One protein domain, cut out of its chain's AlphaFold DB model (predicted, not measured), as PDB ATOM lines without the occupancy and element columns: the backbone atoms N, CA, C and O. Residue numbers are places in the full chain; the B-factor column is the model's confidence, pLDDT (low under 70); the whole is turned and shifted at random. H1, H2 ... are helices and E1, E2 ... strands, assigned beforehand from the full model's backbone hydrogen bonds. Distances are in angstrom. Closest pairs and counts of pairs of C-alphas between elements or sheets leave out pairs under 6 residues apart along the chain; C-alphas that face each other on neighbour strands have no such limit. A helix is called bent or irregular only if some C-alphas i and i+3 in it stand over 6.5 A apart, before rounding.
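Overview. This is residues 15 to 97 of the 109 residues of an uncharacterized protein of Thermoplasmatales archaeon SW_10_69_26 (UniProt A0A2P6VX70). A single sheet of six strands is curled like part of a barrel: one leaf, E4 and E3, faces the other, E1, E6 and E5, and the long, bent strand E2 is the hinge between them. Two helices lie on the same face of this sheet, H1 at one end near the first residues of E2, and H2 crossing over E4. The printed part has 83 residues, with six named strands and two named helices in the order E1 E2 E3 H1 E4 E5 E6 H2; the sheet runs E4 E3 E2 E1 E6 E5 and is mixed, and the class is mixed, helices and strands. The whole is compact, with a radius of gyration of the C-alphas of 11.4 A and spans of 28 by 27 by 19 A.

Along the chain. E2, residues 23 to 32, is the longest strand at 23.3 A, and it bends by 71 degrees at residue 28. E3, residues 39 to 45, measures 18.7 A. E4 is residues 59 to 62, E5 is 67 to 70 and E6 is 75 to 78. E1, residues 15 to 17, begins at C-alpha 15 (30.926, 12.020, -28.082). H1 is residues 47 to 53, 9.9 A long. H2, residues 81 to 90, is 13.8 A long and ends at C-alpha 90 (50.694, -0.596, -37.445).

Arrangement. E1, E2 and E3 form a meander, each strand the antiparallel neighbour of the one before. E2 and E3 are a hairpin, with N 28 and O 42 at 2.9 A, and E1 and E2 are another, with N 16 and O 25 at 2.8 A. E4 is antiparallel to E3, N 43 and O 60 being 2.8 A apart. E1 and E6 are parallel, with N 76 and O 15 at 2.8 A. The hairpin E5 and E6 has N 77 and O 69 at 2.9 A. This is a folded sheet, bent back on itself into two leaves; across it the closest C-alphas of E3 and E5, those of Gly 40 and Val 67, are 7.3 A apart. The sheet is strongly twisted, and its edge strands E4 and E5 meet only through their link. H1 is on the sheet at a height of 6.9 A, over none of the strands, but only just, with 2 of its C-alphas falling on E2; the closest C-alphas of H1 and E2 are those of Ala 49 and Leu 24, 5.1 A apart. H2 is on the same face at a height of 10.3 A, over E4 and across the strands, at 82 degrees to E4 on the local plane, which rests on only just enough of the sheet, 6 C-alphas. H1 and H2 touch, the closest C-alphas being those of Leu 53 and Arg 85 at 5.2 A, with a steep tilt of 66 degrees, the same way. In H1 and H2 every O i to N i+4 pair is within hydrogen-bond range.

Size, cuts and confidence. The two C-alphas farthest apart, those of Asp 73 and Glu 90, are 32.2 A apart. The printed part has no cut and no long link; the link from E2 to E3 is short and the others are tight. The mean pLDDT of the printed part is 74.9, and residues 32 to 38, 72, 81 to 82 and 84 to 97 are under 70.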
ATOM      1  N   ARG A  15      30.621  13.412 -28.423       89.56
ATOM      2  CA  ARG A  15      30.926  12.020 -28.082       89.56
ATOM      3  C   ARG A  15      31.380  11.289 -29.336       89.56
ATOM      4  O   ARG A  15      30.686  11.345 -30.353       89.56
ATOM      5  N   VAL A  16      32.512  10.604 -29.267       89.19
ATOM      6  CA  VAL A  16      32.998   9.749 -30.347       89.19
ATOM      7  C   VAL A  16      32.638   8.311 -30.007       89.19
ATOM      8  O   VAL A  16      33.001   7.811 -28.944       89.19
ATOM      9  N   LEU A  17      31.911   7.656 -30.906       89.69
ATOM     10  CA  LEU A  17      31.553   6.250 -30.796       89.69
ATOM     11  C   LEU A  17      32.219   5.450 -31.912       89.69
ATOM     12  O   LEU A  17      32.389   5.955 -33.022       89.69
ATOM     13  N   ASP A  18      32.520   4.185 -31.645       88.00
ATOM     14  CA  ASP A  18      32.844   3.233 -32.702       88.00
ATOM     15  C   ASP A  18      31.579   2.847 -33.499       88.00
ATOM     16  O   ASP A  18      30.442   3.174 -33.135       88.00
ATOM     17  N   SER A  19      31.742   2.110 -34.599       82.12
ATOM     18  CA  SER A  19      30.601   1.695 -35.427       82.12
ATOM     19  C   SER A  19      29.657   0.674 -34.768       82.12
ATOM     20  O   SER A  19      28.612   0.368 -35.341       82.12
ATOM     21  N   HIS A  20      30.013   0.124 -33.607       82.19
ATOM     22  CA  HIS A  20      29.169  -0.764 -32.803       82.19
ATOM     23  C   HIS A  20      28.450  -0.017 -31.668       82.19
ATOM     24  O   HIS A  20      27.609  -0.606 -30.992       82.19
ATOM     25  N   GLY A  21      28.732   1.277 -31.491       85.12
ATOM     26  CA  GLY A  21      28.132   2.129 -30.471       85.12
ATOM     27  C   GLY A  21      28.905   2.183 -29.153       85.12
ATOM     28  O   GLY A  21      28.376   2.735 -28.188       85.12
ATOM     29  N   HIS A  22      30.129   1.650 -29.084       87.44
ATOM     30  CA  HIS A  22      30.984   1.810 -27.907       87.44
ATOM     31  C   HIS A  22      31.505   3.240 -27.830       87.44
ATOM     32  O   HIS A  22      31.960   3.791 -28.832       87.44
ATOM     33  N   MET A  23      31.465   3.828 -26.635       89.44
ATOM     34  CA  MET A  23      32.060   5.135 -26.382       89.44
ATOM     35  C   MET A  23      33.581   5.021 -26.438       89.44
ATOM     36  O   MET A  23      34.177   4.247 -25.695       89.44
ATOM     37  N   LEU A  24      34.197   5.783 -27.338       88.06
ATOM     38  CA  LEU A  24      35.649   5.890 -27.433       88.06
ATOM     39  C   LEU A  24      36.163   7.005 -26.527       88.06
ATOM     40  O   LEU A  24      37.190   6.849 -25.875       88.06
ATOM     41  N   GLY A  25      35.459   8.135 -26.499       90.69
ATOM     42  CA  GLY A  25      35.981   9.345 -25.890       90.69
ATOM     43  C   GLY A  25      35.249  10.607 -26.308       90.69
ATOM     44  O   GLY A  25      34.239  10.569 -27.021       90.69
ATOM     45  N   GLU A  26      35.774  11.743 -25.875       89.75
ATOM     46  CA  GLU A  26      35.258  13.058 -26.238       89.75
ATOM     47  C   GLU A  26      36.154  13.711 -27.288       89.75
ATOM     48  O   GLU A  26      37.379  13.632 -27.232       89.75
ATOM     49  N   CYS A  27      35.533  14.352 -28.274       86.44
ATOM     50  CA  CYS A  27      36.235  15.145 -29.269       86.44
ATOM     51  C   CYS A  27      36.617  16.502 -28.669       86.44
ATOM     52  O   CYS A  27      35.729  17.300 -28.350       86.44
ATOM     53  N   ASP A  28      37.924  16.748 -28.560       80.19
ATOM     54  CA  ASP A  28      38.518  17.984 -28.027       80.19
ATOM     55  C   ASP A  28      38.725  19.037 -29.137       80.19
ATOM     56  O   ASP A  28      38.700  20.245 -28.899       80.19
ATOM     57  N   GLY A  29      38.842  18.604 -30.399       79.06
ATOM     58  CA  GLY A  29      39.072  19.517 -31.518       79.06
ATOM     59  C   GLY A  29      38.860  18.902 -32.897       79.06
ATOM     60  O   GLY A  29      38.928  17.688 -33.077       79.06
ATOM     61  N   PHE A  30      38.615  19.757 -33.893       78.38
ATOM     62  CA  PHE A  30      38.684  19.391 -35.310       78.38
ATOM     63  C   PHE A  30      39.939  19.994 -35.923       78.38
ATOM     64  O   PHE A  30      40.197  21.184 -35.752       78.38
ATOM     65  N   HIS A  31      40.677  19.214 -36.701       74.19
ATOM     66  CA  HIS A  31      41.905  19.670 -37.342       74.19
ATOM     67  C   HIS A  31      41.891  19.289 -38.820       74.19
ATOM     68  O   HIS A  31      41.380  18.224 -39.163       74.19
ATOM     69  N   PRO A  32      42.428  20.136 -39.715       67.12
ATOM     70  CA  PRO A  32      42.639  19.721 -41.090       67.12
ATOM     71  C   PRO A  32      43.600  18.531 -41.111       67.12
ATOM     72  O   PRO A  32      44.666  18.571 -40.496       67.12
ATOM     73  N   ASP A  33      43.197  17.481 -41.808       69.44
ATOM     74  CA  ASP A  33      43.994  16.286 -42.021       69.44
ATOM     75  C   ASP A  33      45.161  16.622 -42.961       69.44
ATOM     76  O   ASP A  33      44.928  17.030 -44.105       69.44
ATOM     77  N   PRO A  34      46.422  16.498 -42.508       60.28
ATOM     78  CA  PRO A  34      47.576  16.852 -43.324       60.28
ATOM     79  C   PRO A  34      47.787  15.904 -44.512       60.28
ATOM     80  O   PRO A  34      48.448  16.300 -45.471       60.28
ATOM     81  N   ALA A  35      47.250  14.680 -44.467       62.59
ATOM     82  CA  ALA A  35      47.395  13.684 -45.521       62.59
ATOM     83  C   ALA A  35      46.312  13.830 -46.599       62.59
ATOM     84  O   ALA A  35      46.612  13.787 -47.791       62.59
ATOM     85  N   THR A  36      45.057  14.030 -46.194       62.84
ATOM     86  CA  THR A  36      43.915  14.057 -47.130       62.84
ATOM     87  C   THR A  36      43.404  15.466 -47.438       62.84
ATOM     88  O   THR A  36      42.631  15.656 -48.377       62.84
ATOM     89  N   GLY A  37      43.799  16.472 -46.649       66.19
ATOM     90  CA  GLY A  37      43.185  17.804 -46.658       66.19
ATOM     91  C   GLY A  37      41.749  17.822 -46.110       66.19
ATOM     92  O   GLY A  37      41.095  18.866 -46.161       66.19
ATOM     93  N   GLY A  38      41.253  16.681 -45.619       68.69
ATOM     94  CA  GLY A  38      39.945  16.512 -44.993       68.69
ATOM     95  C   GLY A  38      39.894  17.033 -43.554       68.69
ATOM     96  O   GLY A  38      40.740  17.811 -43.121       68.69
ATOM     97  N   LEU A  39      38.874  16.619 -42.802       72.62
ATOM     98  CA  LEU A  39      38.687  16.995 -41.400       72.62
ATOM     99  C   LEU A  39      38.971  15.787 -40.501       72.62
ATOM    100  O   LEU A  39      38.180  14.850 -40.486       72.62
ATOM    101  N   GLY A  40      40.067  15.831 -39.749       78.62
ATOM    102  CA  GLY A  40      40.324  14.911 -38.645       78.62
ATOM    103  C   GLY A  40      39.841  15.469 -37.305       78.62
ATOM    104  O   GLY A  40      39.460  16.643 -37.199       78.62
ATOM    105  N   ILE A  41      39.875  14.636 -36.268       81.38
ATOM    106  CA  ILE A  41      39.462  14.991 -34.909       81.38
ATOM    107  C   ILE A  41      40.503  14.606 -33.871       81.38
ATOM    108  O   ILE A  41      41.064  13.521 -33.920       81.38
ATOM    109  N   GLU A  42      40.721  15.476 -32.894       82.31
ATOM    110  CA  GLU A  42      41.392  15.101 -31.654       82.31
ATOM    111  C   GLU A  42      40.355  14.480 -30.715       82.31
ATOM    112  O   GLU A  42      39.289  15.061 -30.485       82.31
ATOM    113  N   ILE A  43      40.659  13.287 -30.208       84.62
ATOM    114  CA  ILE A  43      39.850  12.550 -29.242       84.62
ATOM    115  C   ILE A  43      40.652  12.324 -27.962       84.62
ATOM    116  O   ILE A  43      41.809  11.905 -28.011       84.62
ATOM    117  N   GLU A  44      40.015  12.545 -26.816       86.88
ATOM    118  CA  GLU A  44      40.484  12.074 -25.516       86.88
ATOM    119  C   GLU A  44      39.762  10.769 -25.163       86.88
ATOM    120  O   GLU A  44      38.537  10.752 -25.027       86.88
ATOM    121  N   PHE A  45      40.510   9.668 -25.065       85.50
ATOM    122  CA  PHE A  45      39.962   8.339 -24.818       85.50
ATOM    123  C   PHE A  45      39.486   8.166 -23.375       85.50
ATOM    124  O   PHE A  45      40.212   8.466 -22.421       85.50
ATOM    125  N   GLU A  46      38.313   7.553 -23.219       90.25
ATOM    126  CA  GLU A  46      37.858   7.043 -21.927       90.25
ATOM    127  C   GLU A  46      38.688   5.824 -21.490       90.25
ATOM    128  O   GLU A  46      39.210   5.064 -22.309       90.25
ATOM    129  N   ASP A  47      38.788   5.608 -20.177       88.44
ATOM    130  CA  ASP A  47      39.579   4.520 -19.587       88.44
ATOM    131  C   ASP A  47      39.198   3.134 -20.145       88.44
ATOM    132  O   ASP A  47      40.072   2.301 -20.396       88.44
ATOM    133  N   GLU A  48      37.903   2.898 -20.387       86.94
ATOM    134  CA  GLU A  48      37.399   1.651 -20.973       86.94
ATOM    135  C   GLU A  48      37.872   1.473 -22.424       86.94
ATOM    136  O   GLU A  48      38.369   0.406 -22.788       86.94
ATOM    137  N   ALA A  49      37.809   2.532 -23.236       86.69
ATOM    138  CA  ALA A  49      38.288   2.507 -24.615       86.69
ATOM    139  C   ALA A  49      39.797   2.243 -24.682       86.69
ATOM    140  O   ALA A  49      40.234   1.422 -25.487       86.69
ATOM    141  N   ARG A  50      40.590   2.854 -23.790       83.62
ATOM    142  CA  ARG A  50      42.035   2.585 -23.685       83.62
ATOM    143  C   ARG A  50      42.328   1.120 -23.366       83.62
ATOM    144  O   ARG A  50      43.201   0.520 -23.988       83.62
ATOM    145  N   SER A  51      41.560   0.524 -22.450       85.38
ATOM    146  CA  SER A  51      41.691  -0.901 -22.125       85.38
ATOM    147  C   SER A  51      41.348  -1.807 -23.309       85.38
ATOM    148  O   SER A  51      41.980  -2.848 -23.473       85.38
ATOM    149  N   LEU A  52      40.353  -1.446 -24.126       82.19
ATOM    150  CA  LEU A  52      39.950  -2.223 -25.305       82.19
ATOM    151  C   LEU A  52      40.937  -2.071 -26.473       82.19
ATOM    152  O   LEU A  52      41.188  -3.030 -27.208       82.19
ATOM    153  N   LEU A  53      41.502  -0.873 -26.625       77.12
ATOM    154  CA  LEU A  53      42.535  -0.554 -27.608       77.12
ATOM    155  C   LEU A  53      43.918  -1.079 -27.215       77.12
ATOM    156  O   LEU A  53      44.794  -1.102 -28.074       77.12
ATOM    157  N   ASP A  54      44.100  -1.537 -25.969       81.31
ATOM    158  CA  ASP A  54      45.382  -2.022 -25.443       81.31
ATOM    159  C   ASP A  54      46.474  -0.947 -25.587       81.31
ATOM    160  O   ASP A  54      47.541  -1.160 -26.164       81.31
ATOM    161  N   THR A  55      46.138   0.270 -25.148       72.50
ATOM    162  CA  THR A  55      46.967   1.463 -25.331       72.50
ATOM    163  C   THR A  55      46.988   2.334 -24.081       72.50
ATOM    164  O   THR A  55      45.966   2.537 -23.427       72.50
ATOM    165  N   ASP A  56      48.151   2.910 -23.783       77.44
ATOM    166  CA  ASP A  56      48.310   3.900 -22.710       77.44
ATOM    167  C   ASP A  56      48.018   5.335 -23.184       77.44
ATOM    168  O   ASP A  56      48.103   6.293 -22.408       77.44
ATOM    169  N   LEU A  57      47.673   5.509 -24.464       75.19
ATOM    170  CA  LEU A  57      47.391   6.818 -25.037       75.19
ATOM    171  C   LEU A  57      46.109   7.407 -24.469       75.19
ATOM    172  O   LEU A  57      45.029   6.836 -24.587       75.19
ATOM    173  N   ARG A  58      46.227   8.601 -23.892       80.94
ATOM    174  CA  ARG A  58      45.072   9.377 -23.429       80.94
ATOM    175  C   ARG A  58      44.394  10.123 -24.558       80.94
ATOM    176  O   ARG A  58      43.184  10.290 -24.525       80.94
ATOM    177  N   ARG A  59      45.172  10.562 -25.541       79.19
ATOM    178  CA  ARG A  59      44.702  11.331 -26.684       79.19
ATOM    179  C   ARG A  59      45.195  10.706 -27.972       79.19
ATOM    180  O   ARG A  59      46.313  10.190 -28.020       79.19
ATOM    181  N   ALA A  60      44.357  10.772 -28.992       78.19
ATOM    182  CA  ALA A  60      44.723  10.443 -30.355       78.19
ATOM    183  C   ALA A  60      44.104  11.452 -31.314       78.19
ATOM    184  O   ALA A  60      43.103  12.100 -31.014       78.19
ATOM    185  N   TRP A  61      44.696  11.562 -32.493       79.50
ATOM    186  CA  TRP A  61      44.101  12.289 -33.599       79.50
ATOM    187  C   TRP A  61      43.589  11.292 -34.630       79.50
ATOM    188  O   TRP A  61      44.414  10.605 -35.212       79.50
ATOM    189  N   LEU A  62      42.273  11.214 -34.843       78.44
ATOM    190  CA  LEU A  62      41.643  10.394 -35.879       78.44
ATOM    191  C   LEU A  62      41.586  11.169 -37.199       78.44
ATOM    192  O   LEU A  62      41.154  12.325 -37.226       78.44
ATOM    193  N   SER A  63      41.985  10.528 -38.293       75.94
ATOM    194  CA  SER A  63      41.970  11.116 -39.632       75.94
ATOM    195  C   SER A  63      40.552  11.257 -40.196       75.94
ATOM    196  O   SER A  63      39.571  10.772 -39.623       75.94
ATOM    197  N   ALA A  64      40.425  11.919 -41.349       73.31
ATOM    198  CA  ALA A  64      39.135  12.007 -42.034       73.31
ATOM    199  C   ALA A  64      38.614  10.627 -42.483       73.31
ATOM    200  O   ALA A  64      37.403  10.418 -42.520       73.31
ATOM    201  N   ASP A  65      39.518   9.690 -42.783       75.44
ATOM    202  CA  ASP A  65      39.180   8.313 -43.162       75.44
ATOM    203  C   ASP A  65      38.659   7.505 -41.961       75.44
ATOM    204  O   ASP A  65      37.809   6.623 -42.115       75.44
ATOM    205  N   ASP A  66      39.120   7.845 -40.755       76.69
ATOM    206  CA  ASP A  66      38.696   7.190 -39.520       76.69
ATOM    207  C   ASP A  66      37.295   7.625 -39.078       76.69
ATOM    208  O   ASP A  66      36.613   6.910 -38.338       76.69
ATOM    209  N   VAL A  67      36.839   8.795 -39.532       79.81
ATOM    210  CA  VAL A  67      35.541   9.375 -39.184       79.81
ATOM    211  C   VAL A  67      34.514   9.061 -40.268       79.81
ATOM    212  O   VAL A  67      34.434   9.708 -41.309       79.81
ATOM    213  N   ARG A  68      33.621   8.109 -39.989       78.88
ATOM    214  CA  ARG A  68      32.555   7.720 -40.926       78.88
ATOM    215  C   ARG A  68      31.464   8.772 -41.067       78.88
ATOM    216  O   ARG A  68      30.895   8.933 -42.145       78.88
ATOM    217  N   SER A  69      31.092   9.436 -39.974       81.38
ATOM    218  CA  SER A  69      30.086  10.501 -40.021       81.38
ATOM    219  C   SER A  69      30.129  11.393 -38.789       81.38
ATOM    220  O   SER A  69      30.353  10.915 -37.678       81.38
ATOM    221  N   VAL A  70      29.799  12.669 -38.978       78.56
ATOM    222  CA  VAL A  70      29.566  13.627 -37.894       78.56
ATOM    223  C   VAL A  70      28.077  13.942 -37.853       78.56
ATOM    224  O   VAL A  70      27.531  14.525 -38.791       78.56
ATOM    225  N   ARG A  71      27.403  13.540 -36.777       76.88
ATOM    226  CA  ARG A  71      25.969  13.758 -36.603       76.88
ATOM    227  C   ARG A  71      25.674  15.068 -35.859       76.88
ATOM    228  O   ARG A  71      26.468  15.516 -35.026       76.88
ATOM    229  N   PRO A  72      24.532  15.713 -36.158       69.38
ATOM    230  CA  PRO A  72      24.156  16.997 -35.561       69.38
ATOM    231  C   PRO A  72      23.807  16.902 -34.069       69.38
ATOM    232  O   PRO A  72      23.858  17.905 -33.364       69.38
ATOM    233  N   ASP A  73      23.510  15.703 -33.566       74.06
ATOM    234  CA  ASP A  73      23.252  15.393 -32.155       74.06
ATOM    235  C   ASP A  73      24.534  15.246 -31.317       74.06
ATOM    236  O   ASP A  73      24.503  14.675 -30.230       74.06
ATOM    237  N   ARG A  74      25.648  15.828 -31.787       71.69
ATOM    238  CA  ARG A  74      26.949  15.865 -31.094       71.69
ATOM    239  C   ARG A  74      27.627  14.500 -31.005       71.69
ATOM    240  O   ARG A  74      28.418  14.269 -30.094       71.69
ATOM    241  N   MET A  75      27.341  13.624 -31.960       79.00
ATOM    242  CA  MET A  75      27.939  12.300 -32.058       79.00
ATOM    243  C   MET A  75      28.861  12.216 -33.271       79.00
ATOM    244  O   MET A  75      28.511  12.662 -34.365       79.00
ATOM    245  N   ILE A  76      30.035  11.630 -33.086       81.50
ATOM    246  CA  ILE A  76      30.962  11.300 -34.164       81.50
ATOM    247  C   ILE A  76      31.060   9.783 -34.225       81.50
ATOM    248  O   ILE A  76      31.316   9.147 -33.211       81.50
ATOM    249  N   LEU A  77      30.819   9.207 -35.400       80.25
ATOM    250  CA  LEU A  77      31.004   7.778 -35.626       80.25
ATOM    251  C   LEU A  77      32.371   7.560 -36.262       80.25
ATOM    252  O   LEU A  77      32.603   8.035 -37.376       80.25
ATOM    253  N   ALA A  78      33.235   6.845 -35.555       82.69
ATOM    254  CA  ALA A  78      34.556   6.440 -36.002       82.69
ATOM    255  C   ALA A  78      34.568   4.975 -36.488       82.69
ATOM    256  O   ALA A  78      33.556   4.263 -36.417       82.69
ATOM    257  N   LEU A  79      35.713   4.523 -37.006       76.25
ATOM    258  CA  LEU A  79      35.999   3.110 -37.267       76.25
ATOM    259  C   LEU A  79      35.850   2.245 -36.007       76.25
ATOM    260  O   LEU A  79      35.728   2.733 -34.882       76.25
ATOM    261  N   THR A  80      35.829   0.925 -36.198       73.56
ATOM    262  CA  THR A  80      35.763  -0.022 -35.082       73.56
ATOM    263  C   THR A  80      37.010   0.069 -34.202       73.56
ATOM    264  O   THR A  80      38.105   0.329 -34.689       73.56
ATOM    265  N   LEU A  81      36.879  -0.274 -32.915       67.50
ATOM    266  CA  LEU A  81      38.019  -0.431 -31.999       67.50
ATOM    267  C   LEU A  81      39.118  -1.351 -32.553       67.50
ATOM    268  O   LEU A  81      40.298  -1.126 -32.315       67.50
ATOM    269  N   ARG A  82      38.742  -2.390 -33.307       67.19
ATOM    270  CA  ARG A  82      39.701  -3.306 -33.932       67.19
ATOM    271  C   ARG A  82      40.491  -2.629 -35.050       67.19
ATOM    272  O   ARG A  82      41.696  -2.836 -35.126       67.19
ATOM    273  N   GLU A  83      39.818  -1.868 -35.909       71.06
ATOM    274  CA  GLU A  83      40.460  -1.088 -36.974       71.06
ATOM    275  C   GLU A  83      41.373  -0.017 -36.368       71.06
ATOM    276  O   GLU A  83      42.546   0.038 -36.716       71.06
ATOM    277  N   LEU A  84      40.882   0.730 -35.374       69.75
ATOM    278  CA  LEU A  84      41.665   1.739 -34.656       69.75
ATOM    279  C   LEU A  84      42.880   1.137 -33.942       69.75
ATOM    280  O   LEU A  84      43.953   1.725 -33.952       69.75
ATOM    281  N   ARG A  85      42.743  -0.048 -33.336       66.62
ATOM    282  CA  ARG A  85      43.853  -0.748 -32.678       66.62
ATOM    283  C   ARG A  85      44.921  -1.210 -33.668       66.62
ATOM    284  O   ARG A  85      46.106  -1.121 -33.357       66.62
ATOM    285  N   LEU A  86      44.515  -1.727 -34.829       60.31
ATOM    286  CA  LEU A  86      45.459  -2.079 -35.889       60.31
ATOM    287  C   LEU A  86      46.185  -0.825 -36.368       60.31
ATOM    288  O   LEU A  86      47.404  -0.829 -36.390       60.31
ATOM    289  N   ASP A  87      45.473   0.273 -36.606       67.38
ATOM    290  CA  ASP A  87      46.080   1.520 -37.077       67.38
ATOM    291  C   ASP A  87      47.014   2.170 -36.027       67.38
ATOM    292  O   ASP A  87      48.112   2.636 -36.345       67.38
ATOM    293  N   LEU A  88      46.654   2.084 -34.738       64.06
ATOM    294  CA  LEU A  88      47.506   2.473 -33.603       64.06
ATOM    295  C   LEU A  88      48.810   1.666 -33.526       64.06
ATOM    296  O   LEU A  88      49.859   2.230 -33.216       64.06
ATOM    297  N   HIS A  89      48.755   0.351 -33.754       54.91
ATOM    298  CA  HIS A  89      49.925  -0.530 -33.671       54.91
ATOM    299  C   HIS A  89      50.740  -0.580 -34.972       54.91
ATOM    300  O   HIS A  89      51.950  -0.810 -34.923       54.91
ATOM    301  N   GLU A  90      50.097  -0.394 -36.125       46.38
ATOM    302  CA  GLU A  90      50.694  -0.596 -37.445       46.38
ATOM    303  C   GLU A  90      51.271   0.679 -38.059       46.38
ATOM    304  O   GLU A  90      52.201   0.517 -38.847       46.38
ATOM    305  N   ARG A  91      50.786   1.885 -37.681       51.69
ATOM    306  CA  ARG A  91      51.227   3.262 -38.045       51.69
ATOM    307  C   ARG A  91      50.000   4.103 -38.448       51.69
ATOM    308  O   ARG A  91      49.499   3.858 -39.539       51.69
ATOM    309  N   SER A  92      49.640   5.146 -37.676       48.06
ATOM    310  CA  SER A  92      49.150   6.479 -38.149       48.06
ATOM    311  C   SER A  92      48.344   7.309 -37.134       48.06
ATOM    312  O   SER A  92      47.973   8.436 -37.452       48.06
ATOM    313  N   LEU A  93      48.127   6.857 -35.898       48.88
ATOM    314  CA  LEU A  93      47.428   7.678 -34.899       48.88
ATOM    315  C   LEU A  93      48.416   8.429 -33.990       48.88
ATOM    316  O   LEU A  93      49.277   7.842 -33.333       48.88
ATOM    317  N   TRP A  94      48.309   9.762 -34.000       52.72
ATOM    318  CA  TRP A  94      49.208  10.676 -33.295       52.72
ATOM    319  C   TRP A  94      49.043  10.524 -31.776       52.72
ATOM    320  O   TRP A  94      48.052  10.965 -31.202       52.72
ATOM    321  N   ALA A  95      50.017   9.883 -31.138       49.75
ATOM    322  CA  ALA A  95      50.179   9.833 -29.692       49.75
ATOM    323  C   ALA A  95      50.854  11.117 -29.191       49.75
ATOM    324  O   ALA A  95      51.920  11.491 -29.700       49.75
ATOM    325  N   GLU A  96      50.272  11.770 -28.183       41.81
ATOM    326  CA  GLU A  96      50.854  12.943 -27.519       41.81
ATOM    327  C   GLU A  96      52.335  12.689 -27.150       41.81
ATOM    328  O   GLU A  96      52.654  11.755 -26.415       41.81
ATOM    329  N   GLY A  97      53.255  13.497 -27.699       39.69
ATOM    330  CA  GLY A  97      54.708  13.384 -27.467       39.69
ATOM    331  C   GLY A  97      55.544  12.847 -28.637       39.69
ATOM    332  O   GLY A  97      56.774  12.859 -28.554       39.69
TER     333      GLY A  97